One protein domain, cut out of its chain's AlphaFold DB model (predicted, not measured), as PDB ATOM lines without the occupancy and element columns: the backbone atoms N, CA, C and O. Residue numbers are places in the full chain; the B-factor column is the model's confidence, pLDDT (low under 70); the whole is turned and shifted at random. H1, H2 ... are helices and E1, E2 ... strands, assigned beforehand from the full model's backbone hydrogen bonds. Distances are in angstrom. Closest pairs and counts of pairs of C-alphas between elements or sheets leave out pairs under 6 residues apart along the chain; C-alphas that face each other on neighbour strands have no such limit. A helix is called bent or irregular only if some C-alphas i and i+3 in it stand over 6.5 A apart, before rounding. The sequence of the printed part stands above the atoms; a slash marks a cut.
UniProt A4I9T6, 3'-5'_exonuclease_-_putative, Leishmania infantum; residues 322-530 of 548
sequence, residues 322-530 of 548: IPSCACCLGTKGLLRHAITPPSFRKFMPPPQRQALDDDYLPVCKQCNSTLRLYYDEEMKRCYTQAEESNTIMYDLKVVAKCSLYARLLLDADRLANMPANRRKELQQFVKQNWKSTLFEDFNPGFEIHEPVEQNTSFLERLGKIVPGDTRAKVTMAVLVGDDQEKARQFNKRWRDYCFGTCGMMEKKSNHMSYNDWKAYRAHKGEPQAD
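What this domain is: This is residues 322 to 530 of the 548 residues of the protein "3'-5'_exonuclease_-_putative" of Leishmania infantum (UniProt A4I9T6). The model has two lobes joined through H8: in one, H5 and H7 both pack on H3, with short H4 at the far end; the other holds the long helix H2, H9, short H1 and a small sheet of E1 and E2, with H10 near E1. The middle helix H8 packs on H1 and H2 of the second lobe and on the beginning of H3 in the first. The 209 printed residues include ten named helices and two named strands, in the order E1 H1 E2 H2 H3 H4 H5 H6 H7 H8 H9 H10; the sheet, E1 - E2, is antiparallel and the class is mostly helix. The whole is loose, with a radius of gyration of the C-alphas of 21.0 A and spans of 62 by 42 by 30 A.

How they stand to each other: E1, residues 334 to 338, is antiparallel to E2, residues 360 to 364, with N 335 and O 363 2.7 A apart, within hydrogen-bond range. H2, residues 365 to 389, has a kink of 33 degrees near residue 372. With residues 382 to 389 alone it touches H8, residues 467 to 479, at a steep tilt of 60 degrees, the closest C-alphas being those of Ala 386 and Thr 475, 5.2 A apart. H8 also touches H1, residues 342 to 345, the closest C-alphas being those of Phe 344 and Ala 472, 5.6 A apart. H3, residues 396 to 410, touches H8 with residues 396 to 400 alone, the closest C-alphas being those of Ala 400 and Pro 467, 5.5 A apart. H3 and H4, residues 412 to 416, touch only at the corner, and only just, with 3 pairs of C-alphas within 8 A, the closest those of Leu 409 and Leu 415, 6.7 A apart. H5, residues 420 to 437, touches H3 at a steep tilt of 49 degrees, opposite ways; the closest C-alphas are those of Val 399 and Thr 437, 5.1 A apart. H7, residues 456 to 464, touches H3 at a steep tilt of 42 degrees, opposite ways; the closest C-alphas are those of Ser 403 and Gly 463, 4.2 A apart. H6, residues 439 to 442, is close to H7 but not clearly touching, with the C-alphas of Phe 439 and Leu 462 6.6 A apart. H9, residues 484 to 501, and H2 are near each other, with 12 pairs of C-alphas within 10 A; H10, residues 514 to 523, and E1 are near each other, with 7. Every O i to N i+4 pair is within hydrogen-bond range in H3, H4, H7, H8, H9 and H10, against 19 of 21 in H2 and 11 of 14 in H5; H1 and H6 are too short for such a pair.

Where its parts are: E1 begins at C-alpha 334, (13.165, -55.067, -161.751). H2 is 35.5 A long from first to last C-alpha, H5 25.3 A, H9 24.8 A, H3 21.6 A and H8 18.3 A. H5 is irregular, with C-alphas 432 and 435 7.8 A apart. H10 ends at C-alpha 523, (24.475, -55.828, -156.085).

The domain as a whole: The C-alphas farthest apart, those of Ala 420 and Lys 508, are 63.4 A from each other. The printed part has no cut; the links H1 to E2, H6 to H7 and H9 to H10 are long. Residues 391 to 393 and 524 to 530 have pLDDT under 70.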
ATOM      1  N   ILE A 322      18.009 -44.105-157.912       91.95
ATOM      2  CA  ILE A 322      17.739 -45.464-157.435       91.95
ATOM      3  C   ILE A 322      16.736 -46.137-158.388       91.95
ATOM      4  O   ILE A 322      15.614 -45.635-158.550       91.95
ATOM      5  N   PRO A 323      17.085 -47.297-158.977       93.23
ATOM      6  CA  PRO A 323      16.195 -47.999-159.887       93.23
ATOM      7  C   PRO A 323      14.891 -48.387-159.193       93.23
ATOM      8  O   PRO A 323      14.869 -49.094-158.181       93.23
ATOM      9  N   SER A 324      13.782 -47.924-159.759       94.90
ATOM     10  CA  SER A 324      12.435 -48.203-159.273       94.90
ATOM     11  C   SER A 324      11.482 -48.425-160.446       94.90
ATOM     12  O   SER A 324      11.715 -47.965-161.559       94.90
ATOM     13  N   CYS A 325      10.417 -49.189-160.227       95.77
ATOM     14  CA  CYS A 325       9.483 -49.582-161.276       95.77
ATOM     15  C   CYS A 325       8.740 -48.364-161.847       95.77
ATOM     16  O   CYS A 325       8.052 -47.681-161.092       95.77
ATOM     17  N   ALA A 326       8.760 -48.166-163.166       96.62
ATOM     18  CA  ALA A 326       8.077 -47.060-163.847       96.62
ATOM     19  C   ALA A 326       6.547 -47.036-163.636       96.62
ATOM     20  O   ALA A 326       5.924 -45.995-163.791       96.62
ATOM     21  N   CYS A 327       5.925 -48.155-163.247       94.43
ATOM     22  CA  CYS A 327       4.487 -48.204-162.938       94.43
ATOM     23  C   CYS A 327       4.131 -48.050-161.450       94.43
ATOM     24  O   CYS A 327       3.032 -47.617-161.127       94.43
ATOM     25  N   CYS A 328       4.983 -48.521-160.529       93.74
ATOM     26  CA  CYS A 328       4.605 -48.666-159.113       93.74
ATOM     27  C   CYS A 328       5.653 -48.180-158.109       93.74
ATOM     28  O   CYS A 328       5.418 -48.299-156.909       93.74
ATOM     29  N   LEU A 329       6.810 -47.695-158.571       95.08
ATOM     30  CA  LEU A 329       7.980 -47.321-157.764       95.08
ATOM     31  C   LEU A 329       8.571 -48.446-156.894       95.08
ATOM     32  O   LEU A 329       9.475 -48.225-156.095       95.08
ATOM     33  N   GLY A 330       8.134 -49.697-157.073       91.86
ATOM     34  CA  GLY A 330       8.761 -50.841-156.414       91.86
ATOM     35  C   GLY A 330      10.216 -51.027-156.863       91.86
ATOM     36  O   GLY A 330      10.496 -50.954-158.049       91.86
ATOM     37  N   THR A 331      11.126 -51.325-155.937       90.51
ATOM     38  CA  THR A 331      12.586 -51.412-156.179       90.51
ATOM     39  C   THR A 331      13.136 -52.846-156.238       90.51
ATOM     40  O   THR A 331      14.349 -53.055-156.238       90.51
ATOM     41  N   LYS A 332      12.259 -53.861-156.231       87.04
ATOM     42  CA  LYS A 332      12.629 -55.290-156.193       87.04
ATOM     43  C   LYS A 332      12.223 -56.008-157.478       87.04
ATOM     44  O   LYS A 332      11.112 -55.777-157.963       87.04
ATOM     45  N   GLY A 333      13.067 -56.935-157.940       87.23
ATOM     46  CA  GLY A 333      12.796 -57.788-159.101       87.23
ATOM     47  C   GLY A 333      12.485 -56.971-160.351       87.23
ATOM     48  O   GLY A 333      11.471 -57.221-161.012       87.23
ATOM     49  N   LEU A 334      13.286 -55.928-160.586       93.46
ATOM     50  CA  LEU A 334      13.165 -55.067-161.751       93.46
ATOM     51  C   LEU A 334      13.677 -55.801-162.990       93.46
ATOM     52  O   LEU A 334      14.666 -56.520-162.946       93.46
ATOM     53  N   LEU A 335      12.992 -55.577-164.101       93.57
ATOM     54  CA  LEU A 335      13.354 -56.009-165.440       93.57
ATOM     55  C   LEU A 335      13.673 -54.771-166.279       93.57
ATOM     56  O   LEU A 335      13.080 -53.713-166.054       93.57
ATOM     57  N   ARG A 336      14.559 -54.927-167.263       94.12
ATOM     58  CA  ARG A 336      14.845 -53.903-168.271       94.12
ATOM     59  C   ARG A 336      13.804 -54.032-169.381       94.12
ATOM     60  O   ARG A 336      13.943 -54.847-170.284       94.12
ATOM     61  N   HIS A 337      12.694 -53.319-169.242       95.21
ATOM     62  CA  HIS A 337      11.548 -53.437-170.139       95.21
ATOM     63  C   HIS A 337      11.723 -52.520-171.349       95.21
ATOM     64  O   HIS A 337      11.807 -51.308-171.179       95.21
ATOM     65  N   ALA A 338      11.775 -53.083-172.556       96.51
ATOM     66  CA  ALA A 338      11.871 -52.305-173.789       96.51
ATOM     67  C   ALA A 338      10.544 -51.593-174.094       96.51
ATOM     68  O   ALA A 338       9.510 -52.252-174.184       96.51
ATOM     69  N   ILE A 339      10.588 -50.272-174.294       96.61
ATOM     70  CA  ILE A 339       9.436 -49.439-174.677       96.61
ATOM     71  C   ILE A 339       8.886 -49.887-176.033       96.61
ATOM     72  O   ILE A 339       7.690 -50.105-176.198       96.61
ATOM     73  N   THR A 340       9.770 -50.018-177.023       96.85
ATOM     74  CA  THR A 340       9.410 -50.559-178.336       96.85
ATOM     75  C   THR A 340       9.716 -52.055-178.349       96.85
ATOM     76  O   THR A 340      10.850 -52.424-178.036       96.85
ATOM     77  N   PRO A 341       8.763 -52.927-178.734       97.02
ATOM     78  CA  PRO A 341       8.987 -54.368-178.768       97.02
ATOM     79  C   PRO A 341      10.244 -54.752-179.572       97.02
ATOM     80  O   PRO A 341      10.346 -54.372-180.746       97.02
ATOM     81  N   PRO A 342      11.173 -55.551-179.006       95.76
ATOM     82  CA  PRO A 342      12.394 -55.972-179.703       95.76
ATOM     83  C   PRO A 342      12.115 -56.679-181.035       95.76
ATOM     84  O   PRO A 342      12.831 -56.481-182.014       95.76
ATOM     85  N   SER A 343      11.005 -57.425-181.104       95.12
ATOM     86  CA  SER A 343      10.541 -58.103-182.319       95.12
ATOM     87  C   SER A 343      10.257 -57.151-183.482       95.12
ATOM     88  O   SER A 343      10.395 -57.553-184.630       95.12
ATOM     89  N   PHE A 344       9.852 -55.909-183.205       97.36
ATOM     90  CA  PHE A 344       9.693 -54.872-184.224       97.36
ATOM     91  C   PHE A 344      11.005 -54.146-184.480       97.36
ATOM     92  O   PHE A 344      11.398 -53.948-185.627       97.36
ATOM     93  N   ARG A 345      11.709 -53.783-183.407       96.06
ATOM     94  CA  ARG A 345      12.923 -52.975-183.491       96.06
ATOM     95  C   ARG A 345      14.006 -53.604-184.363       96.06
ATOM     96  O   ARG A 345      14.601 -52.898-185.173       96.06
ATOM     97  N   LYS A 346      14.199 -54.925-184.289       94.73
ATOM     98  CA  LYS A 346      15.195 -55.629-185.116       94.73
ATOM     99  C   LYS A 346      14.990 -55.473-186.632       94.73
ATOM    100  O   LYS A 346      15.939 -55.647-187.389       94.73
ATOM    101  N   PHE A 347      13.786 -55.100-187.074       95.42
ATOM    102  CA  PHE A 347      13.457 -54.860-188.483       95.42
ATOM    103  C   PHE A 347      13.353 -53.375-188.859       95.42
ATOM    104  O   PHE A 347      12.996 -53.067-189.990       95.42
ATOM    105  N   MET A 348      13.664 -52.447-187.949       96.10
ATOM    106  CA  MET A 348      13.738 -51.018-188.274       96.10
ATOM    107  C   MET A 348      14.970 -50.691-189.139       96.10
ATOM    108  O   MET A 348      15.962 -51.435-189.108       96.10
ATOM    109  N   PRO A 349      14.957 -49.577-189.893       95.28
ATOM    110  CA  PRO A 349      16.153 -49.061-190.550       95.28
ATOM    111  C   PRO A 349      17.164 -48.516-189.519       95.28
ATOM    112  O   PRO A 349      16.769 -48.050-188.445       95.28
ATOM    113  N   PRO A 350      18.482 -48.571-189.792       93.52
ATOM    114  CA  PRO A 350      19.473 -47.867-188.985       93.52
ATOM    115  C   PRO A 350      19.274 -46.336-189.033       93.52
ATOM    116  O   PRO A 350      18.916 -45.805-190.087       93.52
ATOM    117  N   PRO A 351      19.561 -45.610-187.934       92.62
ATOM    118  CA  PRO A 351      20.093 -46.112-186.663       92.62
ATOM    119  C   PRO A 351      19.033 -46.693-185.706       92.62
ATOM    120  O   PRO A 351      19.401 -47.327-184.724       92.62
ATOM    121  N   GLN A 352      17.731 -46.537-185.985       94.53
ATOM    122  CA  GLN A 352      16.637 -46.925-185.073       94.53
ATOM    123  C   GLN A 352      16.533 -48.434-184.803       94.53
ATOM    124  O   GLN A 352      15.854 -48.842-183.860       94.53
ATOM    125  N   ARG A 353      17.213 -49.267-185.600       94.88
ATOM    126  CA  ARG A 353      17.386 -50.702-185.331       94.88
ATOM    127  C   ARG A 353      18.081 -50.978-183.999       94.88
ATOM    128  O   ARG A 353      17.766 -51.972-183.352       94.88
ATOM    129  N   GLN A 354      19.021 -50.126-183.592       92.74
ATOM    130  CA  GLN A 354      19.732 -50.282-182.329       92.74
ATOM    131  C   GLN A 354      18.972 -49.572-181.210       92.74
ATOM    132  O   GLN A 354      18.634 -48.395-181.319       92.74
ATOM    133  N   ALA A 355      18.705 -50.293-180.123       90.85
ATOM    134  CA  ALA A 355      18.076 -49.718-178.946       90.85
ATOM    135  C   ALA A 355      19.058 -48.846-178.155       90.85
ATOM    136  O   ALA A 355      20.176 -49.278-177.875       90.85
ATOM    137  N   LEU A 356      18.615 -47.656-177.754       91.09
ATOM    138  CA  LEU A 356      19.341 -46.766-176.851       91.09
ATOM    139  C   LEU A 356      18.936 -47.029-175.396       91.09
ATOM    140  O   LEU A 356      17.931 -47.686-175.127       91.09
ATOM    141  N   ASP A 357      19.695 -46.490-174.441       91.78
ATOM    142  CA  ASP A 357      19.389 -46.657-173.014       91.78
ATOM    143  C   ASP A 357      18.002 -46.107-172.645       91.78
ATOM    144  O   ASP A 357      17.244 -46.782-171.950       91.78
ATOM    145  N   ASP A 358      17.615 -44.965-173.222       91.53
ATOM    146  CA  ASP A 358      16.303 -44.333-173.018       91.53
ATOM    147  C   ASP A 358      15.119 -45.133-173.581       91.53
ATOM    148  O   ASP A 358      13.960 -44.784-173.338       91.53
ATOM    149  N   ASP A 359      15.374 -46.195-174.345       94.04
ATOM    150  CA  ASP A 359      14.329 -47.088-174.839       94.04
ATOM    151  C   ASP A 359      13.948 -48.186-173.847       94.04
ATOM    152  O   ASP A 359      13.082 -49.013-174.146       94.04
ATOM    153  N   TYR A 360      14.583 -48.212-172.679       96.05
ATOM    154  CA  TYR A 360      14.306 -49.182-171.641       96.05
ATOM    155  C   TYR A 360      13.814 -48.505-170.372       96.05
ATOM    156  O   TYR A 360      14.311 -47.467-169.956       96.05
ATOM    157  N   LEU A 361      12.855 -49.144-169.708       96.09
ATOM    158  CA  LEU A 361      12.331 -48.704-168.426       96.09
ATOM    159  C   LEU A 361      12.522 -49.803-167.380       96.09
ATOM    160  O   LEU A 361      12.241 -50.976-167.650       96.09
ATOM    161  N   PRO A 362      12.945 -49.467-166.152       95.87
ATOM    162  CA  PRO A 362      12.911 -50.419-165.052       95.87
ATOM    163  C   PRO A 362      11.456 -50.739-164.694       95.87
ATOM    164  O   PRO A 362      10.686 -49.861-164.304       95.87
ATOM    165  N   VAL A 363      11.061 -52.007-164.781       95.51
ATOM    166  CA  VAL A 363       9.695 -52.457-164.466       95.51
ATOM    167  C   VAL A 363       9.744 -53.737-163.642       95.51
ATOM    168  O   VAL A 363      10.385 -54.706-164.025       95.51
ATOM    169  N   CYS A 364       9.044 -53.795-162.508       92.28
ATOM    170  CA  CYS A 364       9.013 -55.017-161.699       92.28
ATOM    171  C   CYS A 364       8.237 -56.153-162.391       92.28
ATOM    172  O   CYS A 364       7.286 -55.895-163.133       92.28
ATOM    173  N   LYS A 365       8.571 -57.417-162.090       89.76
ATOM    174  CA  LYS A 365       7.913 -58.612-162.673       89.76
ATOM    175  C   LYS A 365       6.375 -58.550-162.675       89.76
ATOM    176  O   LYS A 365       5.748 -58.934-163.658       89.76
ATOM    177  N   GLN A 366       5.770 -58.031-161.604       84.40
ATOM    178  CA  GLN A 366       4.313 -57.918-161.475       84.40
ATOM    179  C   GLN A 366       3.723 -56.891-162.448       84.40
ATOM    180  O   GLN A 366       2.789 -57.207-163.178       84.40
ATOM    181  N   CYS A 367       4.283 -55.680-162.491       87.47
ATOM    182  CA  CYS A 367       3.840 -54.658-163.436       87.47
ATOM    183  C   CYS A 367       4.091 -55.103-164.878       87.47
ATOM    184  O   CYS A 367       3.201 -54.955-165.706       87.47
ATOM    185  N   ASN A 368       5.227 -55.752-165.157       91.85
ATOM    186  CA  ASN A 368       5.522 -56.318-166.473       91.85
ATOM    187  C   ASN A 368       4.453 -57.328-166.919       91.85
ATOM    188  O   ASN A 368       4.027 -57.306-168.067       91.85
ATOM    189  N   SER A 369       3.969 -58.185-166.012       84.81
ATOM    190  CA  SER A 369       2.878 -59.118-166.322       84.81
ATOM    191  C   SER A 369       1.578 -58.406-166.701       84.81
ATOM    192  O   SER A 369       0.872 -58.888-167.583       84.81
ATOM    193  N   THR A 370       1.250 -57.290-166.047       80.39
ATOM    194  CA  THR A 370       0.077 -56.478-166.402       80.39
ATOM    195  C   THR A 370       0.276 -55.791-167.752       80.39
ATOM    196  O   THR A 370      -0.606 -55.849-168.601       80.39
ATOM    197  N   LEU A 371       1.448 -55.192-167.974       85.21
ATOM    198  CA  LEU A 371       1.778 -54.459-169.199       85.21
ATOM    199  C   LEU A 371       1.777 -55.335-170.448       85.21
ATOM    200  O   LEU A 371       1.391 -54.855-171.507       85.21
ATOM    201  N   ARG A 372       2.144 -56.621-170.334       86.39
ATOM    202  CA  ARG A 372       2.089 -57.572-171.457       86.39
ATOM    203  C   ARG A 372       0.725 -57.586-172.148       86.39
ATOM    204  O   ARG A 372       0.680 -57.668-173.364       86.39
ATOM    205  N   LEU A 373      -0.375 -57.439-171.402       80.86
ATOM    206  CA  LEU A 373      -1.722 -57.400-171.988       80.86
ATOM    207  C   LEU A 373      -1.944 -56.168-172.875       80.86
ATOM    208  O   LEU A 373      -2.561 -56.283-173.931       80.86
ATOM    209  N   TYR A 374      -1.430 -55.016-172.447       81.80
ATOM    210  CA  TYR A 374      -1.520 -53.751-173.176       81.80
ATOM    211  C   TYR A 374      -0.600 -53.766-174.398       81.80
ATOM    212  O   TYR A 374      -1.023 -53.450-175.505       81.80
ATOM    213  N   TYR A 375       0.636 -54.233-174.221       89.91
ATOM    214  CA  TYR A 375       1.591 -54.402-175.314       89.91
ATOM    215  C   TYR A 375       1.059 -55.361-176.378       89.91
ATOM    216  O   TYR A 375       1.075 -55.019-177.553       89.91
ATOM    217  N   ASP A 376       0.512 -56.516-175.991       87.26
ATOM    218  CA  ASP A 376      -0.094 -57.460-176.935       87.26
ATOM    219  C   ASP A 376      -1.256 -56.831-177.721       87.26
ATOM    220  O   ASP A 376      -1.488 -57.200-178.875       87.26
ATOM    221  N   GLU A 377      -2.016 -55.912-177.118       83.65
ATOM    222  CA  GLU A 377      -3.086 -55.184-177.805       83.65
ATOM    223  C   GLU A 377      -2.532 -54.158-178.796       83.65
ATOM    224  O   GLU A 377      -2.971 -54.131-179.946       83.65
ATOM    225  N   GLU A 378      -1.540 -53.364-178.400       91.49
ATOM    226  CA  GLU A 378      -0.922 -52.380-179.292       91.49
ATOM    227  C   GLU A 378      -0.146 -53.051-180.435       91.49
ATOM    228  O   GLU A 378      -0.263 -52.644-181.589       91.49
ATOM    229  N   MET A 379       0.539 -54.168-180.166       94.81
ATOM    230  CA  MET A 379       1.156 -54.994-181.207       94.81
ATOM    231  C   MET A 379       0.111 -55.513-182.199       94.81
ATOM    232  O   MET A 379       0.350 -55.481-183.404       94.81
ATOM    233  N   LYS A 380      -1.061 -55.964-181.722       90.00
ATOM    234  CA  LYS A 380      -2.171 -56.366-182.603       90.00
ATOM    235  C   LYS A 380      -2.652 -55.215-183.471       90.00
ATOM    236  O   LYS A 380      -2.859 -55.438-184.654       90.00
ATOM    237  N   ARG A 381      -2.768 -54.003-182.923       88.88
ATOM    238  CA  ARG A 381      -3.117 -52.811-183.710       88.88
ATOM    239  C   ARG A 381      -2.085 -52.539-184.804       88.88
ATOM    240  O   ARG A 381      -2.481 -52.262-185.930       88.88
ATOM    241  N   CYS A 382      -0.786 -52.673-184.521       94.48
ATOM    242  CA  CYS A 382       0.256 -52.573-185.550       94.48
ATOM    243  C   CYS A 382       0.101 -53.649-186.638       94.48
ATOM    244  O   CYS A 382       0.189 -53.332-187.822       94.48
ATOM    245  N   TYR A 383      -0.159 -54.904-186.256       92.79
ATOM    246  CA  TYR A 383      -0.382 -55.989-187.218       92.79
ATOM    247  C   TYR A 383      -1.598 -55.719-188.109       92.79
ATOM    248  O   TYR A 383      -1.468 -55.768-189.327       92.79
ATOM    249  N   THR A 384      -2.741 -55.353-187.521       88.38
ATOM    250  CA  THR A 384      -3.965 -55.027-188.266       88.38
ATOM    251  C   THR A 384      -3.754 -53.842-189.206       88.38
ATOM    252  O   THR A 384      -4.106 -53.934-190.373       88.38
ATOM    253  N   GLN A 385      -3.101 -52.769-188.749       90.20
ATOM    254  CA  GLN A 385      -2.811 -51.606-189.594       90.20
ATOM    255  C   GLN A 385      -1.942 -51.978-190.807       90.20
ATOM    256  O   GLN A 385      -2.160 -51.480-191.913       90.20
ATOM    257  N   ALA A 386      -0.952 -52.854-190.612       90.58
ATOM    258  CA  ALA A 386      -0.131 -53.342-191.711       90.58
ATOM    259  C   ALA A 386      -0.935 -54.231-192.667       90.58
ATOM    260  O   ALA A 386      -0.827 -54.055-193.871       90.58
ATOM    261  N   GLU A 387      -1.760 -55.148-192.158       86.47
ATOM    262  CA  GLU A 387      -2.633 -56.007-192.975       86.47
ATOM    263  C   GLU A 387      -3.640 -55.196-193.805       86.47
ATOM    264  O   GLU A 387      -3.883 -55.525-194.962       86.47
ATOM    265  N   GLU A 388      -4.182 -54.107-193.254       83.20
ATOM    266  CA  GLU A 388      -5.090 -53.201-193.969       83.20
ATOM    267  C   GLU A 388      -4.383 -52.390-195.070       83.20
ATOM    268  O   GLU A 388      -5.003 -52.055-196.079       83.20
ATOM    269  N   SER A 389      -3.091 -52.089-194.891       82.02
ATOM    270  CA  SER A 389      -2.303 -51.254-195.815       82.02
ATOM    271  C   SER A 389      -1.531 -52.058-196.869       82.02
ATOM    272  O   SER A 389      -1.028 -51.483-197.833       82.02
ATOM    273  N   ASN A 390      -1.375 -53.369-196.675       73.17
ATOM    274  CA  ASN A 390      -0.448 -54.203-197.437       73.17
ATOM    275  C   ASN A 390      -1.152 -55.093-198.469       73.17
ATOM    276  O   ASN A 390      -2.149 -55.746-198.179       73.17
ATOM    277  N   THR A 391      -0.561 -55.198-199.659       61.58
ATOM    278  CA  THR A 391      -0.932 -56.165-200.707       61.58
ATOM    279  C   THR A 391      -0.092 -57.444-200.666       61.58
ATOM    280  O   THR A 391      -0.465 -58.434-201.297       61.58
ATOM    281  N   ILE A 392       1.032 -57.458-199.934       62.76
ATOM    282  CA  ILE A 392       1.915 -58.626-199.824       62.76
ATOM    283  C   ILE A 392       1.229 -59.695-198.965       62.76
ATOM    284  O   ILE A 392       1.217 -59.640-197.733       62.76
ATOM    285  N   MET A 393       0.659 -60.684-199.649       63.86
ATOM    286  CA  MET A 393       0.008 -61.846-199.056       63.86
ATOM    287  C   MET A 393       1.051 -62.826-198.511       63.86
ATOM    288  O   MET A 393       1.785 -63.457-199.269       63.86
ATOM    289  N   TYR A 394       1.069 -63.012-197.195       77.34
ATOM    290  CA  TYR A 394       1.699 -64.164-196.554       77.34
ATOM    291  C   TYR A 394       0.662 -64.837-195.651       77.34
ATOM    292  O   TYR A 394      -0.123 -64.167-194.984       77.34
ATOM    293  N   ASP A 395       0.641 -66.170-195.623       85.92
ATOM    294  CA  ASP A 395      -0.199 -66.913-194.683       85.92
ATOM    295  C   ASP A 395       0.659 -67.371-193.503       85.92
ATOM    296  O   ASP A 395       1.512 -68.253-193.628       85.92
ATOM    297  N   LEU A 396       0.410 -66.795-192.326       89.59
ATOM    298  CA  LEU A 396       1.105 -67.145-191.087       89.59
ATOM    299  C   LEU A 396       1.043 -68.656-190.780       89.59
ATOM    300  O   LEU A 396       1.981 -69.213-190.205       89.59
ATOM    301  N   LYS A 397      -0.045 -69.338-191.169       93.33
ATOM    302  CA  LYS A 397      -0.196 -70.792-191.017       93.33
ATOM    303  C   LYS A 397       0.714 -71.543-191.977       93.33
ATOM    304  O   LYS A 397       1.288 -72.554-191.576       93.33
ATOM    305  N   VAL A 398       0.867 -71.056-193.208       94.70
ATOM    306  CA  VAL A 398       1.799 -71.623-194.190       94.70
ATOM    307  C   VAL A 398       3.232 -71.482-193.690       94.70
ATOM    308  O   VAL A 398       3.949 -72.478-193.663       94.70
ATOM    309  N   VAL A 399       3.615 -70.306-193.180       95.25
ATOM    310  CA  VAL A 399       4.947 -70.084-192.593       95.25
ATOM    311  C   VAL A 399       5.208 -71.038-191.431       95.25
ATOM    312  O   VAL A 399       6.197 -71.767-191.437       95.25
ATOM    313  N   ALA A 400       4.282 -71.114-190.468       96.73
ATOM    314  CA  ALA A 400       4.401 -72.024-189.329       96.73
ATOM    315  C   ALA A 400       4.520 -73.494-189.757       96.73
ATOM    316  O   ALA A 400       5.282 -74.260-189.158       96.73
ATOM    317  N   LYS A 401       3.776 -73.888-190.795       97.12
ATOM    318  CA  LYS A 401       3.790 -75.242-191.347       97.12
ATOM    319  C   LYS A 401       5.109 -75.536-192.067       97.12
ATOM    320  O   LYS A 401       5.672 -76.594-191.812       97.12
ATOM    321  N   CYS A 402       5.653 -74.603-192.852       97.37
ATOM    322  CA  CYS A 402       6.980 -74.722-193.467       97.37
ATOM    323  C   CYS A 402       8.082 -74.911-192.417       97.37
ATOM    324  O   CYS A 402       8.800 -75.908-192.479       97.37
ATOM    325  N   SER A 403       8.170 -74.038-191.404       96.99
ATOM    326  CA  SER A 403       9.197 -74.147-190.353       96.99
ATOM    327  C   SER A 403       9.055 -75.432-189.526       96.99
ATOM    328  O   SER A 403      10.040 -76.045-189.112       96.99
ATOM    329  N   LEU A 404       7.822 -75.877-189.256       97.29
ATOM    330  CA  LEU A 404       7.581 -77.159-188.589       97.29
ATOM    331  C   LEU A 404       8.009 -78.341-189.464       97.29
ATOM    332  O   LEU A 404       8.630 -79.273-188.963       97.29
ATOM    333  N   TYR A 405       7.665 -78.321-190.750       97.69
ATOM    334  CA  TYR A 405       7.925 -79.432-191.661       97.69
ATOM    335  C   TYR A 405       9.410 -79.560-191.956       97.69
ATOM    336  O   TYR A 405       9.915 -80.675-191.958       97.69
ATOM    337  N   ALA A 406      10.122 -78.439-192.069       97.59
ATOM    338  CA  ALA A 406      11.573 -78.433-192.163       97.59
ATOM    339  C   ALA A 406      12.230 -79.119-190.954       97.59
ATOM    340  O   ALA A 406      13.042 -80.020-191.130       97.59
ATOM    341  N   ARG A 407      11.796 -78.798-189.725       97.37
ATOM    342  CA  ARG A 407      12.286 -79.478-188.511       97.37
ATOM    343  C   ARG A 407      11.945 -80.968-188.480       97.37
ATOM    344  O   ARG A 407      12.777 -81.769-188.079       97.37
ATOM    345  N   LEU A 408      10.745 -81.355-188.917       95.90
ATOM    346  CA  LEU A 408      10.361 -82.770-189.012       95.90
ATOM    347  C   LEU A 408      11.178 -83.537-190.062       95.90
ATOM    348  O   LEU A 408      11.403 -84.726-189.875       95.90
ATOM    349  N   LEU A 409      11.606 -82.878-191.142       96.34
ATOM    350  CA  LEU A 409      12.474 -83.451-192.176       96.34
ATOM    351  C   LEU A 409      13.952 -83.534-191.750       96.34
ATOM    352  O   LEU A 409      14.733 -84.189-192.430       96.34
ATOM    353  N   LEU A 410      14.332 -82.905-190.638       95.81
ATOM    354  CA  LEU A 410      15.669 -83.010-190.037       95.81
ATOM    355  C   LEU A 410      15.733 -84.022-188.884       95.81
ATOM    356  O   LEU A 410      16.814 -84.455-188.499       95.81
ATOM    357  N   ASP A 411      14.586 -84.400-188.318       94.61
ATOM    358  CA  ASP A 411      14.499 -85.326-187.188       94.61
ATOM    359  C   ASP A 411      14.571 -86.781-187.686       94.61
ATOM    360  O   ASP A 411      13.579 -87.351-188.154       94.61
ATOM    361  N   ALA A 412      15.767 -87.376-187.609       91.11
ATOM    362  CA  ALA A 412      16.041 -88.729-188.095       91.11
ATOM    363  C   ALA A 412      15.147 -89.794-187.430       91.11
ATOM    364  O   ALA A 412      14.619 -90.673-188.117       91.11
ATOM    365  N   ASP A 413      14.915 -89.677-186.120       92.54
ATOM    366  CA  ASP A 413      14.112 -90.626-185.346       92.54
ATOM    367  C   ASP A 413      12.638 -90.571-185.755       92.54
ATOM    368  O   ASP A 413      11.977 -91.601-185.952       92.54
ATOM    369  N   ARG A 414      12.095 -89.360-185.927       90.82
ATOM    370  CA  ARG A 414      10.724 -89.188-186.423       90.82
ATOM    371  C   ARG A 414      10.596 -89.639-187.864       90.82
ATOM    372  O   ARG A 414       9.576 -90.233-188.206       90.82
ATOM    373  N   LEU A 415      11.597 -89.382-188.701       88.80
ATOM    374  CA  LEU A 415      11.584 -89.804-190.097       88.80
ATOM    375  C   LEU A 415      11.608 -91.320-190.249       88.80
ATOM    376  O   LEU A 415      10.890 -91.826-191.115       88.80
ATOM    377  N   ALA A 416      12.374 -92.036-189.424       90.58
ATOM    378  CA  ALA A 416      12.413 -93.498-189.424       90.58
ATOM    379  C   ALA A 416      11.027 -94.111-189.155       90.58
ATOM    380  O   ALA A 416      10.648 -95.093-189.787       90.58
ATOM    381  N   ASN A 417      10.238 -93.471-188.287       91.99
ATOM    382  CA  ASN A 417       8.887 -93.903-187.924       91.99
ATOM    383  C   ASN A 417       7.774 -93.290-188.800       91.99
ATOM    384  O   ASN A 417       6.594 -93.584-188.605       91.99
ATOM    385  N   MET A 418       8.112 -92.411-189.749       91.95
ATOM    386  CA  MET A 418       7.132 -91.682-190.555       91.95
ATOM    387  C   MET A 418       6.734 -92.473-191.811       91.95
ATOM    388  O   MET A 418       7.607 -92.820-192.610       91.95
ATOM    389  N   PRO A 419       5.425 -92.669-192.075       93.98
ATOM    390  CA  PRO A 419       4.961 -93.288-193.314       93.98
ATOM    391  C   PRO A 419       5.482 -92.560-194.561       93.98
ATOM    392  O   PRO A 419       5.456 -91.328-194.625       93.98
ATOM    393  N   ALA A 420       5.883 -93.310-195.593       92.04
ATOM    394  CA  ALA A 420       6.480 -92.750-196.812       92.04
ATOM    395  C   ALA A 420       5.593 -91.691-197.498       92.04
ATOM    396  O   ALA A 420       6.094 -90.659-197.943       92.04
ATOM    397  N   ASN A 421       4.270 -91.899-197.528       95.04
ATOM    398  CA  ASN A 421       3.319 -90.926-198.081       95.04
ATOM    399  C   ASN A 421       3.323 -89.608-197.299       95.04
ATOM    400  O   ASN A 421       3.309 -88.537-197.898       95.04
ATOM    401  N   ARG A 422       3.405 -89.681-195.964       95.65
ATOM    402  CA  ARG A 422       3.474 -88.493-195.110       95.65
ATOM    403  C   ARG A 422       4.778 -87.737-195.337       95.65
ATOM    404  O   ARG A 422       4.742 -86.519-195.463       95.65
ATOM    405  N   ARG A 423       5.908 -88.444-195.452       93.87
ATOM    406  CA  ARG A 423       7.210 -87.834-195.769       93.87
ATOM    407  C   ARG A 423       7.156 -87.058-197.090       93.87
ATOM    408  O   ARG A 423       7.544 -85.893-197.115       93.87
ATOM    409  N   LYS A 424       6.601 -87.670-198.145       95.16
ATOM    410  CA  LYS A 424       6.397 -87.016-199.449       95.16
ATOM    411  C   LYS A 424       5.498 -85.781-199.349       95.16
ATOM    412  O   LYS A 424       5.792 -84.772-199.976       95.16
ATOM    413  N   GLU A 425       4.437 -85.829-198.545       96.55
ATOM    414  CA  GLU A 425       3.557 -84.674-198.316       96.55
ATOM    415  C   GLU A 425       4.301 -83.498-197.658       96.55
ATOM    416  O   GLU A 425       4.145 -82.359-198.097       96.55
ATOM    417  N   LEU A 426       5.132 -83.756-196.636       96.90
ATOM    418  CA  LEU A 426       5.933 -82.709-195.984       96.90
ATOM    419  C   LEU A 426       6.906 -82.061-196.973       96.90
ATOM    420  O   LEU A 426       6.971 -80.835-197.061       96.90
ATOM    421  N   GLN A 427       7.625 -82.899-197.723       97.33
ATOM    422  CA  GLN A 427       8.574 -82.497-198.759       97.33
ATOM    423  C   GLN A 427       7.904 -81.631-199.829       97.33
ATOM    424  O   GLN A 427       8.357 -80.522-200.110       97.33
ATOM    425  N   GLN A 428       6.772 -82.096-200.362       97.56
ATOM    426  CA  GLN A 428       6.008 -81.374-201.374       97.56
ATOM    427  C   GLN A 428       5.490 -80.032-200.847       97.56
ATOM    428  O   GLN A 428       5.543 -79.027-201.555       97.56
ATOM    429  N   PHE A 429       5.014 -79.996-199.599       98.03
ATOM    430  CA  PHE A 429       4.527 -78.764-198.990       98.03
ATOM    431  C   PHE A 429       5.649 -77.729-198.839       98.03
ATOM    432  O   PHE A 429       5.454 -76.576-199.221       98.03
ATOM    433  N   VAL A 430       6.822 -78.132-198.332       97.42
ATOM    434  CA  VAL A 430       7.998 -77.252-198.205       97.42
ATOM    435  C   VAL A 430       8.408 -76.715-199.573       97.42
ATOM    436  O   VAL A 430       8.483 -75.500-199.745       97.42
ATOM    437  N   LYS A 431       8.564 -77.594-200.569       97.03
ATOM    438  CA  LYS A 431       8.929 -77.230-201.944       97.03
ATOM    439  C   LYS A 431       8.007 -76.172-202.553       97.03
ATOM    440  O   LYS A 431       8.473 -75.254-203.216       97.03
ATOM    441  N   GLN A 432       6.700 -76.282-202.316       96.40
ATOM    442  CA  GLN A 432       5.707 -75.360-202.873       96.40
ATOM    443  C   GLN A 432       5.610 -74.025-202.127       96.40
ATOM    444  O   GLN A 432       5.230 -73.029-202.735       96.40
ATOM    445  N   ASN A 433       5.904 -73.996-200.823       96.03
ATOM    446  CA  ASN A 433       5.494 -72.888-199.957       96.03
ATOM    447  C   ASN A 433       6.648 -72.155-199.258       96.03
ATOM    448  O   ASN A 433       6.404 -71.158-198.578       96.03
ATOM    449  N   TRP A 434       7.898 -72.610-199.387       95.08
ATOM    450  CA  TRP A 434       9.020 -71.998-198.663       95.08
ATOM    451  C   TRP A 434       9.227 -70.514-199.009       95.08
ATOM    452  O   TRP A 434       9.578 -69.729-198.136       95.08
ATOM    453  N   LYS A 435       8.931 -70.078-200.241       92.96
ATOM    454  CA  LYS A 435       9.052 -68.660-200.636       92.96
ATOM    455  C   LYS A 435       8.147 -67.737-199.814       92.96
ATOM    456  O   LYS A 435       8.518 -66.606-199.521       92.96
ATOM    457  N   SER A 436       6.995 -68.236-199.361       91.28
ATOM    458  CA  SER A 436       6.067 -67.483-198.509       91.28
ATOM    459  C   SER A 436       6.606 -67.218-197.097       91.28
ATOM    460  O   SER A 436       5.983 -66.469-196.351       91.28
ATOM    461  N   THR A 437       7.740 -67.813-196.703       93.46
ATOM    462  CA  THR A 437       8.358 -67.586-195.385       93.46
ATOM    463  C   THR A 437       9.333 -66.416-195.354       93.46
ATOM    464  O   THR A 437       9.923 -66.175-194.301       93.46
ATOM    465  N   LEU A 438       9.530 -65.720-196.482       92.80
ATOM    466  CA  LEU A 438      10.581 -64.709-196.654       92.80
ATOM    467  C   LEU A 438      11.983 -65.284-196.388       92.80
ATOM    468  O   LEU A 438      12.831 -64.639-195.780       92.80
ATOM    469  N   PHE A 439      12.213 -66.540-196.787       95.54
ATOM    470  CA  PHE A 439      13.452 -67.258-196.479       95.54
ATOM    471  C   PHE A 439      14.713 -66.490-196.903       95.54
ATOM    472  O   PHE A 439      15.650 -66.396-196.110       95.54
ATOM    473  N   GLU A 440      14.710 -65.927-198.113       94.64
ATOM    474  CA  GLU A 440      15.823 -65.149-198.678       94.64
ATOM    475  C   GLU A 440      16.112 -63.893-197.846       94.64
ATOM    476  O   GLU A 440      17.270 -63.579-197.579       94.64
ATOM    477  N   ASP A 441      15.072 -63.232-197.331       91.74
ATOM    478  CA  ASP A 441      15.229 -62.048-196.487       91.74
ATOM    479  C   ASP A 441      15.847 -62.355-195.117       91.74
ATOM    480  O   ASP A 441      16.517 -61.505-194.527       91.74
ATOM    481  N   PHE A 442      15.554 -63.536-194.565       94.52
ATOM    482  CA  PHE A 442      16.119 -63.995-193.292       94.52
ATOM    483  C   PHE A 442      17.501 -64.633-193.460       94.52
ATOM    484  O   PHE A 442      18.226 -64.789-192.479       94.52
ATOM    485  N   ASN A 443      17.873 -65.005-194.685       95.59
ATOM    486  CA  ASN A 443      19.134 -65.666-195.003       95.59
ATOM    487  C   ASN A 443      19.808 -64.980-196.203       95.59
ATOM    488  O   ASN A 443      20.003 -65.623-197.239       95.59
ATOM    489  N   PRO A 444      20.164 -63.685-196.088       93.73
ATOM    490  CA  PRO A 444      20.771 -62.954-197.190       93.73
ATOM    491  C   PRO A 444      22.078 -63.626-197.626       93.73
ATOM    492  O   PRO A 444      22.918 -63.973-196.795       93.73
ATOM    493  N   GLY A 445      22.239 -63.818-198.935       93.67
ATOM    494  CA  GLY A 445      23.427 -64.442-199.524       93.67
ATOM    495  C   GLY A 445      23.524 -65.963-199.347       93.67
ATOM    496  O   GLY A 445      24.542 -66.538-199.720       93.67
ATOM    497  N   PHE A 446      22.510 -66.633-198.790       95.71
ATOM    498  CA  PHE A 446      22.496 -68.095-198.742       95.71
ATOM    499  C   PHE A 446      22.185 -68.686-200.124       95.71
ATOM    500  O   PHE A 446      21.140 -68.400-200.707       95.71
ATOM    501  N   GLU A 447      23.071 -69.544-200.626       94.38
ATOM    502  CA  GLU A 447      22.873 -70.245-201.895       94.38
ATOM    503  C   GLU A 447      21.837 -71.370-201.754       94.38
ATOM    504  O   GLU A 447      21.982 -72.297-200.955       94.38
ATOM    505  N   ILE A 448      20.764 -71.291-202.544       94.30
ATOM    506  CA  ILE A 448      19.669 -72.263-202.527       94.30
ATOM    507  C   ILE A 448      19.931 -73.320-203.605       94.30
ATOM    508  O   ILE A 448      19.833 -73.040-204.799       94.30
ATOM    509  N   HIS A 449      20.230 -74.549-203.182       92.63
ATOM    510  CA  HIS A 449      20.370 -75.696-204.083       92.63
ATOM    511  C   HIS A 449      19.110 -76.563-204.078       92.63
ATOM    512  O   HIS A 449      18.630 -76.963-203.014       92.63
ATOM    513  N   GLU A 450      18.613 -76.880-205.274       91.76
ATOM    514  CA  GLU A 450      17.497 -77.802-205.490       91.76
ATOM    515  C   GLU A 450      17.982 -79.268-205.531       91.76
ATOM    516  O   GLU A 450      19.071 -79.529-206.050       91.76
ATOM    517  N   PRO A 451      17.184 -80.243-205.053       93.79
ATOM    518  CA  PRO A 451      15.854 -80.082-204.460       93.79
ATOM    519  C   PRO A 451      15.906 -79.535-203.022       93.79
ATOM    520  O   PRO A 451      16.498 -80.155-202.132       93.79
ATOM    521  N   VAL A 452      15.244 -78.399-202.774       94.32
ATOM    522  CA  VAL A 452      15.281 -77.702-201.470       94.32
ATOM    523  C   VAL A 452      14.815 -78.577-200.307       94.32
ATOM    524  O   VAL A 452      15.341 -78.494-199.201       94.32
ATOM    525  N   GLU A 453      13.861 -79.473-200.556       92.14
ATOM    526  CA  GLU A 453      13.288 -80.385-199.568       92.14
ATOM    527  C   GLU A 453      14.232 -81.514-199.116       92.14
ATOM    528  O   GLU A 453      13.871 -82.285-198.223       92.14
ATOM    529  N   GLN A 454      15.406 -81.641-199.741       91.51
ATOM    530  CA  GLN A 454      16.446 -82.618-199.388       91.51
ATOM    531  C   GLN A 454      17.736 -81.948-198.903       91.51
ATOM    532  O   GLN A 454      18.646 -82.627-198.435       91.51
ATOM    533  N   ASN A 455      17.826 -80.623-199.006       95.30
ATOM    534  CA  ASN A 455      19.009 -79.875-198.626       95.30
ATOM    535  C   ASN A 455      18.998 -79.589-197.114       95.30
ATOM    536  O   ASN A 455      18.243 -78.746-196.628       95.30
ATOM    537  N   THR A 456      19.855 -80.285-196.363       95.60
ATOM    538  CA  THR A 456      19.938 -80.184-194.897       95.60
ATOM    539  C   THR A 456      20.180 -78.752-194.416       95.60
ATOM    540  O   THR A 456      19.466 -78.288-193.530       95.60
ATOM    541  N   SER A 457      21.118 -78.016-195.022       96.56
ATOM    542  CA  SER A 457      21.455 -76.653-194.581       96.56
ATOM    543  C   SER A 457      20.325 -75.658-194.866       96.56
ATOM    544  O   SER A 457      20.058 -74.763-194.059       96.56
ATOM    545  N   PHE A 458      19.602 -75.848-195.976       97.90
ATOM    546  CA  PHE A 458      18.381 -75.101-196.275       97.90
ATOM    547  C   PHE A 458      17.286 -75.387-195.236       97.90
ATOM    548  O   PHE A 458      16.715 -74.456-194.664       97.90
ATOM    549  N   LEU A 459      17.012 -76.665-194.948       97.66
ATOM    550  CA  LEU A 459      15.985 -77.068-193.985       97.66
ATOM    551  C   LEU A 459      16.300 -76.575-192.566       97.66
ATOM    552  O   LEU A 459      15.384 -76.173-191.848       97.66
ATOM    553  N   GLU A 460      17.572 -76.556-192.158       97.68
ATOM    554  CA  GLU A 460      17.992 -76.036-190.850       97.68
ATOM    555  C   GLU A 460      17.655 -74.553-190.704       97.68
ATOM    556  O   GLU A 460      17.091 -74.134-189.692       97.68
ATOM    557  N   ARG A 461      17.949 -73.758-191.736       97.68
ATOM    558  CA  ARG A 461      17.628 -72.325-191.773       97.68
ATOM    559  C   ARG A 461      16.124 -72.085-191.841       97.68
ATOM    560  O   ARG A 461      15.608 -71.257-191.095       97.68
ATOM    561  N   LEU A 462      15.405 -72.850-192.664       97.60
ATOM    562  CA  LEU A 462      13.950 -72.748-192.791       97.60
ATOM    563  C   LEU A 462      13.264 -73.103-191.465       97.60
ATOM    564  O   LEU A 462      12.320 -72.435-191.050       97.60
ATOM    565  N   GLY A 463      13.773 -74.115-190.759       96.69
ATOM    566  CA  GLY A 463      13.285 -74.533-189.449       96.69
ATOM    567  C   GLY A 463      13.474 -73.496-188.336       96.69
ATOM    568  O   GLY A 463      12.718 -73.533-187.363       96.69
ATOM    569  N   LYS A 464      14.435 -72.572-188.489       96.76
ATOM    570  CA  LYS A 464      14.700 -71.457-187.562       96.76
ATOM    571  C   LYS A 464      13.811 -70.234-187.802       96.76
ATOM    572  O   LYS A 464      13.720 -69.385-186.925       96.76
ATOM    573  N   ILE A 465      13.122 -70.141-188.944       95.94
ATOM    574  CA  ILE A 465      12.219 -69.013-189.213       95.94
ATOM    575  C   ILE A 465      11.029 -69.065-188.251       95.94
ATOM    576  O   ILE A 465      10.223 -70.004-188.272       95.94
ATOM    577  N   VAL A 466      10.897 -68.024-187.431       94.52
ATOM    578  CA  VAL A 466       9.802 -67.860-186.471       94.52
ATOM    579  C   VAL A 466       8.631 -67.138-187.155       94.52
ATOM    580  O   VAL A 466       8.801 -66.014-187.619       94.52
ATOM    581  N   PRO A 467       7.403 -67.692-187.169       93.50
ATOM    582  CA  PRO A 467       6.260 -67.037-187.822       93.50
ATOM    583  C   PRO A 467       5.957 -65.632-187.281       93.50
ATOM    584  O   PRO A 467       5.524 -64.751-188.021       93.50
ATOM    585  N   GLY A 468       6.198 -65.418-185.983       93.33
ATOM    586  CA  GLY A 468       6.086 -64.103-185.352       93.33
ATOM    587  C   GLY A 468       7.059 -63.075-185.933       93.33
ATOM    588  O   GLY A 468       6.665 -61.925-186.114       93.33
ATOM    589  N   ASP A 469       8.273 -63.499-186.291       94.63
ATOM    590  CA  ASP A 469       9.281 -62.649-186.922       94.63
ATOM    591  C   ASP A 469       8.920 -62.319-188.361       94.63
ATOM    592  O   ASP A 469       9.049 -61.168-188.760       94.63
ATOM    593  N   THR A 470       8.406 -63.286-189.127       93.88
ATOM    594  CA  THR A 470       7.900 -63.027-190.482       93.88
ATOM    595  C   THR A 470       6.806 -61.963-190.452       93.88
ATOM    596  O   THR A 470       6.886 -60.975-191.180       93.88
ATOM    597  N   ARG A 471       5.825 -62.102-189.550       93.65
ATOM    598  CA  ARG A 471       4.776 -61.092-189.371       93.65
ATOM    599  C   ARG A 471       5.347 -59.739-188.954       93.65
ATOM    600  O   ARG A 471       4.987 -58.730-189.547       93.65
ATOM    601  N   ALA A 472       6.233 -59.705-187.959       95.14
ATOM    602  CA  ALA A 472       6.833 -58.458-187.495       95.14
ATOM    603  C   ALA A 472       7.651 -57.763-188.594       95.14
ATOM    604  O   ALA A 472       7.516 -56.556-188.764       95.14
ATOM    605  N   LYS A 473       8.424 -58.514-189.387       94.19
ATOM    606  CA  LYS A 473       9.187 -57.990-190.524       94.19
ATOM    607  C   LYS A 473       8.275 -57.352-191.568       94.19
ATOM    608  O   LYS A 473       8.520 -56.214-191.955       94.19
ATOM    609  N   VAL A 474       7.207 -58.042-191.979       93.37
ATOM    610  CA  VAL A 474       6.225 -57.493-192.932       93.37
ATOM    611  C   VAL A 474       5.568 -56.238-192.362       93.37
ATOM    612  O   VAL A 474       5.488 -55.220-193.039       93.37
ATOM    613  N   THR A 475       5.156 -56.271-191.095       94.33
ATOM    614  CA  THR A 475       4.574 -55.105-190.424       94.33
ATOM    615  C   THR A 475       5.523 -53.915-190.404       94.33
ATOM    616  O   THR A 475       5.092 -52.806-190.710       94.33
ATOM    617  N   MET A 476       6.806 -54.119-190.108       95.18
ATOM    618  CA  MET A 476       7.780 -53.026-190.127       95.18
ATOM    619  C   MET A 476       8.060 -52.516-191.537       95.18
ATOM    620  O   MET A 476       8.146 -51.305-191.716       95.18
ATOM    621  N   ALA A 477       8.124 -53.391-192.540       93.75
ATOM    622  CA  ALA A 477       8.277 -52.981-193.935       93.75
ATOM    623  C   ALA A 477       7.108 -52.097-194.411       93.75
ATOM    624  O   ALA A 477       7.325 -51.119-195.118       93.75
ATOM    625  N   VAL A 478       5.881 -52.404-193.979       93.33
ATOM    626  CA  VAL A 478       4.669 -51.655-194.355       93.33
ATOM    627  C   VAL A 478       4.540 -50.342-193.584       93.33
ATOM    628  O   VAL A 478       4.270 -49.298-194.175       93.33
ATOM    629  N   LEU A 479       4.709 -50.376-192.259       94.09
ATOM    630  CA  LEU A 479       4.473 -49.204-191.409       94.09
ATOM    631  C   LEU A 479       5.644 -48.218-191.407       94.09
ATOM    632  O   LEU A 479       5.427 -47.020-191.231       94.09
ATOM    633  N   VAL A 480       6.871 -48.713-191.570       95.40
ATOM    634  CA  VAL A 480       8.101 -47.915-191.483       95.40
ATOM    635  C   VAL A 480       8.883 -47.961-192.794       95.40
ATOM    636  O   VAL A 480       9.201 -46.906-193.336       95.40
ATOM    637  N   GLY A 481       9.147 -49.150-193.337       93.12
ATOM    638  CA  GLY A 481      10.038 -49.316-194.489       93.12
ATOM    639  C   GLY A 481      11.467 -48.872-194.155       93.12
ATOM    640  O   GLY A 481      11.923 -49.059-193.027       93.12
ATOM    641  N   ASP A 482      12.149 -48.238-195.109       94.40
ATOM    642  CA  ASP A 482      13.492 -47.669-194.910       94.40
ATOM    643  C   ASP A 482      13.474 -46.200-194.429       94.40
ATOM    644  O   ASP A 482      14.511 -45.544-194.339       94.40
ATOM    645  N   ASP A 483      12.295 -45.661-194.103       95.10
ATOM    646  CA  ASP A 483      12.105 -44.261-193.717       95.10
ATOM    647  C   ASP A 483      12.472 -44.029-192.237       95.10
ATOM    648  O   ASP A 483      11.779 -44.461-191.308       95.10
ATOM    649  N   GLN A 484      13.575 -43.308-192.013       94.73
ATOM    650  CA  GLN A 484      14.080 -42.985-190.674       94.73
ATOM    651  C   GLN A 484      13.111 -42.125-189.849       94.73
ATOM    652  O   GLN A 484      13.034 -42.275-188.626       94.73
ATOM    653  N   GLU A 485      12.356 -41.234-190.491       95.52
ATOM    654  CA  GLU A 485      11.399 -40.371-189.804       95.52
ATOM    655  C   GLU A 485      10.176 -41.183-189.366       95.52
ATOM    656  O   GLU A 485       9.755 -41.074-188.210       95.52
ATOM    657  N   LYS A 486       9.676 -42.098-190.208       96.23
ATOM    658  CA  LYS A 486       8.645 -43.065-189.785       96.23
ATOM    659  C   LYS A 486       9.134 -43.965-188.655       96.23
ATOM    660  O   LYS A 486       8.374 -44.225-187.721       96.23
ATOM    661  N   ALA A 487      10.395 -44.402-188.678       96.38
ATOM    662  CA  ALA A 487      10.971 -45.201-187.595       96.38
ATOM    663  C   ALA A 487      10.988 -44.420-186.268       96.38
ATOM    664  O   ALA A 487      10.599 -44.942-185.218       96.38
ATOM    665  N   ARG A 488      11.367 -43.136-186.310       95.53
ATOM    666  CA  ARG A 488      11.332 -42.236-185.149       95.53
ATOM    667  C   ARG A 488       9.907 -42.023-184.633       95.53
ATOM    668  O   ARG A 488       9.682 -42.088-183.424       95.53
ATOM    669  N   GLN A 489       8.944 -41.809-185.527       96.33
ATOM    670  CA  GLN A 489       7.527 -41.677-185.170       96.33
ATOM    671  C   GLN A 489       6.968 -42.965-184.557       96.33
ATOM    672  O   GLN A 489       6.207 -42.901-183.593       96.33
ATOM    673  N   PHE A 490       7.387 -44.133-185.047       96.71
ATOM    674  CA  PHE A 490       6.984 -45.420-184.487       96.71
ATOM    675  C   PHE A 490       7.531 -45.626-183.067       96.71
ATOM    676  O   PHE A 490       6.780 -46.010-182.172       96.71
ATOM    677  N   ASN A 491       8.805 -45.301-182.817       95.69
ATOM    678  CA  ASN A 491       9.364 -45.308-181.457       95.69
ATOM    679  C   ASN A 491       8.614 -44.323-180.538       95.69
ATOM    680  O   ASN A 491       8.285 -44.658-179.397       95.69
ATOM    681  N   LYS A 492       8.281 -43.124-181.042       95.37
ATOM    682  CA  LYS A 492       7.483 -42.137-180.301       95.37
ATOM    683  C   LYS A 492       6.088 -42.669-179.962       95.37
ATOM    684  O   LYS A 492       5.665 -42.521-178.823       95.37
ATOM    685  N   ARG A 493       5.404 -43.343-180.894       95.44
ATOM    686  CA  ARG A 493       4.096 -43.987-180.662       95.44
ATOM    687  C   ARG A 493       4.144 -44.945-179.472       95.44
ATOM    688  O   ARG A 493       3.268 -44.882-178.615       95.44
ATOM    689  N   TRP A 494       5.162 -45.800-179.396       96.69
ATOM    690  CA  TRP A 494       5.322 -46.734-178.278       96.69
ATOM    691  C   TRP A 494       5.629 -46.029-176.957       96.69
ATOM    692  O   TRP A 494       5.062 -46.394-175.926       96.69
ATOM    693  N   ARG A 495       6.462 -44.981-176.981       95.20
ATOM    694  CA  ARG A 495       6.698 -44.132-175.805       95.20
ATOM    695  C   ARG A 495       5.392 -43.501-175.319       95.20
ATOM    696  O   ARG A 495       5.013 -43.705-174.168       95.20
ATOM    697  N   ASP A 496       4.672 -42.814-176.199       93.18
ATOM    698  CA  ASP A 496       3.396 -42.168-175.881       93.18
ATOM    699  C   ASP A 496       2.368 -43.189-175.357       93.18
ATOM    700  O   ASP A 496       1.639 -42.909-174.406       93.18
ATOM    701  N   TYR A 497       2.347 -44.407-175.906       91.82
ATOM    702  CA  TYR A 497       1.487 -45.489-175.425       91.82
ATOM    703  C   TYR A 497       1.835 -45.926-173.990       91.82
ATOM    704  O   TYR A 497       0.939 -46.127-173.165       91.82
ATOM    705  N   CYS A 498       3.121 -46.028-173.650       92.06
ATOM    706  CA  CYS A 498       3.564 -46.392-172.301       92.06
ATOM    707  C   CYS A 498       3.167 -45.351-171.251       92.06
ATOM    708  O   CYS A 498       2.591 -45.698-170.217       92.06
ATOM    709  N   PHE A 499       3.465 -44.080-171.506       91.83
ATOM    710  CA  PHE A 499       3.237 -43.015-170.528       91.83
ATOM    711  C   PHE A 499       1.781 -42.533-170.523       91.83
ATOM    712  O   PHE A 499       1.229 -42.267-169.460       91.83
ATOM    713  N   GLY A 500       1.124 -42.498-171.685       84.84
ATOM    714  CA  GLY A 500      -0.270 -42.073-171.816       84.84
ATOM    715  C   GLY A 500      -1.284 -43.177-171.515       84.84
ATOM    716  O   GLY A 500      -2.184 -42.986-170.703       84.84
ATOM    717  N   THR A 501      -1.155 -44.351-172.150       80.96
ATOM    718  CA  THR A 501      -2.162 -45.430-172.034       80.96
ATOM    719  C   THR A 501      -1.857 -46.401-170.896       80.96
ATOM    720  O   THR A 501      -2.762 -46.804-170.167       80.96
ATOM    721  N   CYS A 502      -0.589 -46.780-170.709       82.34
ATOM    722  CA  CYS A 502      -0.206 -47.711-169.640       82.34
ATOM    723  C   CYS A 502       0.017 -47.019-168.284       82.34
ATOM    724  O   CYS A 502       0.256 -47.703-167.285       82.34
ATOM    725  N   GLY A 503      -0.044 -45.683-168.244       82.85
ATOM    726  CA  GLY A 503       0.114 -44.884-167.030       82.85
ATOM    727  C   GLY A 503       1.472 -45.068-166.349       82.85
ATOM    728  O   GLY A 503       1.562 -45.018-165.121       82.85
ATOM    729  N   MET A 504       2.525 -45.347-167.127       92.76
ATOM    730  CA  MET A 504       3.895 -45.292-166.614       92.76
ATOM    731  C   MET A 504       4.254 -43.850-166.258       92.76
ATOM    732  O   MET A 504       3.747 -42.915-166.870       92.76
ATOM    733  N   MET A 505       5.139 -43.665-165.282       91.88
ATOM    734  CA  MET A 505       5.566 -42.337-164.854       91.88
ATOM    735  C   MET A 505       6.973 -41.998-165.335       91.88
ATOM    736  O   MET A 505       7.876 -42.845-165.317       91.88
ATOM    737  N   GLU A 506       7.163 -40.730-165.688       93.67
ATOM    738  CA  GLU A 506       8.494 -40.170-165.896       93.67
ATOM    739  C   GLU A 506       9.194 -39.942-164.554       93.67
ATOM    740  O   GLU A 506       8.594 -39.442-163.600       93.67
ATOM    741  N   LYS A 507      10.455 -40.371-164.461       94.68
ATOM    742  CA  LYS A 507      11.287 -40.265-163.254       94.68
ATOM    743  C   LYS A 507      12.765 -40.369-163.614       94.68
ATOM    744  O   LYS A 507      13.104 -40.979-164.627       94.68
ATOM    745  N   LYS A 508      13.661 -39.875-162.754       93.61
ATOM    746  CA  LYS A 508      15.102 -39.820-163.076       93.61
ATOM    747  C   LYS A 508      15.716 -41.187-163.386       93.61
ATOM    748  O   LYS A 508      16.483 -41.307-164.333       93.61
ATOM    749  N   SER A 509      15.327 -42.235-162.659       93.53
ATOM    750  CA  SER A 509      15.805 -43.604-162.915       93.53
ATOM    751  C   SER A 509      15.260 -44.260-164.198       93.53
ATOM    752  O   SER A 509      15.546 -45.432-164.431       93.53
ATOM    753  N   ASN A 510      14.457 -43.566-165.019       95.03
ATOM    754  CA  ASN A 510      14.142 -44.022-166.382       95.03
ATOM    755  C   ASN A 510      15.371 -43.943-167.304       95.03
ATOM    756  O   ASN A 510      15.512 -44.796-168.168       95.03
ATOM    757  N   HIS A 511      16.273 -42.985-167.078       92.83
ATOM    758  CA  HIS A 511      17.432 -42.689-167.937       92.83
ATOM    759  C   HIS A 511      18.712 -43.413-167.494       92.83
ATOM    760  O   HIS A 511      19.814 -42.872-167.534       92.83
ATOM    761  N   MET A 512      18.561 -44.619-166.955       90.29
ATOM    762  CA  MET A 512      19.671 -45.393-166.409       90.29
ATOM    763  C   MET A 512      20.460 -46.067-167.534       90.29
ATOM    764  O   MET A 512      19.870 -46.761-168.366       90.29
ATOM    765  N   SER A 513      21.788 -45.936-167.516       91.86
ATOM    766  CA  SER A 513      22.631 -46.580-168.525       91.86
ATOM    767  C   SER A 513      22.621 -48.107-168.396       91.86
ATOM    768  O   SER A 513      22.383 -48.661-167.315       91.86
ATOM    769  N   TYR A 514      22.941 -48.831-169.473       91.49
ATOM    770  CA  TYR A 514      23.097 -50.291-169.396       91.49
ATOM    771  C   TYR A 514      24.162 -50.725-168.369       91.49
ATOM    772  O   TYR A 514      24.016 -51.759-167.713       91.49
ATOM    773  N   ASN A 515      25.222 -49.934-168.185       91.07
ATOM    774  CA  ASN A 515      26.255 -50.229-167.190       91.07
ATOM    775  C   ASN A 515      25.736 -50.059-165.756       91.07
ATOM    776  O   ASN A 515      25.968 -50.943-164.928       91.07
ATOM    777  N   ASP A 516      24.965 -49.003-165.485       89.52
ATOM    778  CA  ASP A 516      24.311 -48.800-164.184       89.52
ATOM    779  C   ASP A 516      23.292 -49.908-163.895       89.52
ATOM    780  O   ASP A 516      23.202 -50.414-162.773       89.52
ATOM    781  N   TRP A 517      22.564 -50.356-164.923       90.20
ATOM    782  CA  TRP A 517      21.651 -51.491-164.818       90.20
ATOM    783  C   TRP A 517      22.372 -52.789-164.432       90.20
ATOM    784  O   TRP A 517      21.934 -53.494-163.515       90.20
ATOM    785  N   LYS A 518      23.494 -53.101-165.095       89.61
ATOM    786  CA  LYS A 518      24.331 -54.263-164.753       89.61
ATOM    787  C   LYS A 518      24.848 -54.173-163.317       89.61
ATOM    788  O   LYS A 518      24.759 -55.156-162.583       89.61
ATOM    789  N   ALA A 519      25.319 -52.998-162.896       87.84
ATOM    790  CA  ALA A 519      25.787 -52.768-161.530       87.84
ATOM    791  C   ALA A 519      24.669 -52.977-160.490       87.84
ATOM    792  O   ALA A 519      24.869 -53.676-159.492       87.84
ATOM    793  N   TYR A 520      23.464 -52.457-160.752       85.72
ATOM    794  CA  TYR A 520      22.284 -52.674-159.908       85.72
ATOM    795  C   TYR A 520      21.952 -54.166-159.743       85.72
ATOM    796  O   TYR A 520      21.691 -54.627-158.627       85.72
ATOM    797  N   ARG A 521      21.984 -54.936-160.839       82.88
ATOM    798  CA  ARG A 521      21.700 -56.378-160.817       82.88
ATOM    799  C   ARG A 521      22.745 -57.171-160.037       82.88
ATOM    800  O   ARG A 521      22.365 -58.021-159.230       82.88
ATOM    801  N   ALA A 522      24.027 -56.856-160.222       81.44
ATOM    802  CA  ALA A 522      25.124 -57.504-159.505       81.44
ATOM    803  C   ALA A 522      24.991 -57.329-157.980       81.44
ATOM    804  O   ALA A 522      25.094 -58.298-157.230       81.44
ATOM    805  N   HIS A 523      24.649 -56.121-157.513       73.70
ATOM    806  CA  HIS A 523      24.475 -55.828-156.085       73.70
ATOM    807  C   HIS A 523      23.308 -56.608-155.433       73.70
ATOM    808  O   HIS A 523      23.275 -56.790-154.214       73.70
ATOM    809  N   LYS A 524      22.309 -57.068-156.199       67.05
ATOM    810  CA  LYS A 524      21.156 -57.812-155.656       67.05
ATOM    811  C   LYS A 524      21.373 -59.322-155.540       67.05
ATOM    812  O   LYS A 524      20.484 -59.988-155.011       67.05
ATOM    813  N   GLY A 525      22.508 -59.857-155.996       56.19
ATOM    814  CA  GLY A 525      22.753 -61.304-156.010       56.19
ATOM    815  C   GLY A 525      21.771 -62.077-156.901       56.19
ATOM    816  O   GLY A 525      21.588 -63.277-156.719       56.19
ATOM    817  N   GLU A 526      21.097 -61.401-157.840       51.96
ATOM    818  CA  GLU A 526      20.226 -62.053-158.818       51.96
ATOM    819  C   GLU A 526      21.107 -62.557-159.975       51.96
ATOM    820  O   GLU A 526      21.733 -61.714-160.626       51.96
ATOM    821  N   PRO A 527      21.162 -63.874-160.266       42.22
ATOM    822  CA  PRO A 527      22.060 -64.428-161.281       42.22
ATOM    823  C   PRO A 527      21.825 -63.753-162.625       42.22
ATOM    824  O   PRO A 527      20.665 -63.557-162.994       42.22
ATOM    825  N   GLN A 528      22.907 -63.384-163.324       42.00
ATOM    826  CA  GLN A 528      22.874 -62.941-164.720       42.00
ATOM    827  C   GLN A 528      21.889 -63.857-165.455       42.00
ATOM    828  O   GLN A 528      22.068 -65.067-165.478       42.00
ATOM    829  N   ALA A 529      20.769 -63.292-165.905       40.04
ATOM    830  CA  ALA A 529      19.981 -64.015-166.887       40.04
ATOM    831  C   ALA A 529      20.806 -63.784-168.138       40.04
ATOM    832  O   ALA A 529      21.107 -62.617-168.401       40.04
ATOM    833  N   ASP A 530      21.275 -64.854-168.767       32.56
ATOM    834  CA  ASP A 530      22.030 -64.756-170.002       32.56
ATOM    835  C   ASP A 530      21.246 -63.835-170.943       32.56
ATOM    836  O   ASP A 530      20.086 -64.089-171.277       32.56
TER     837      ASP A 530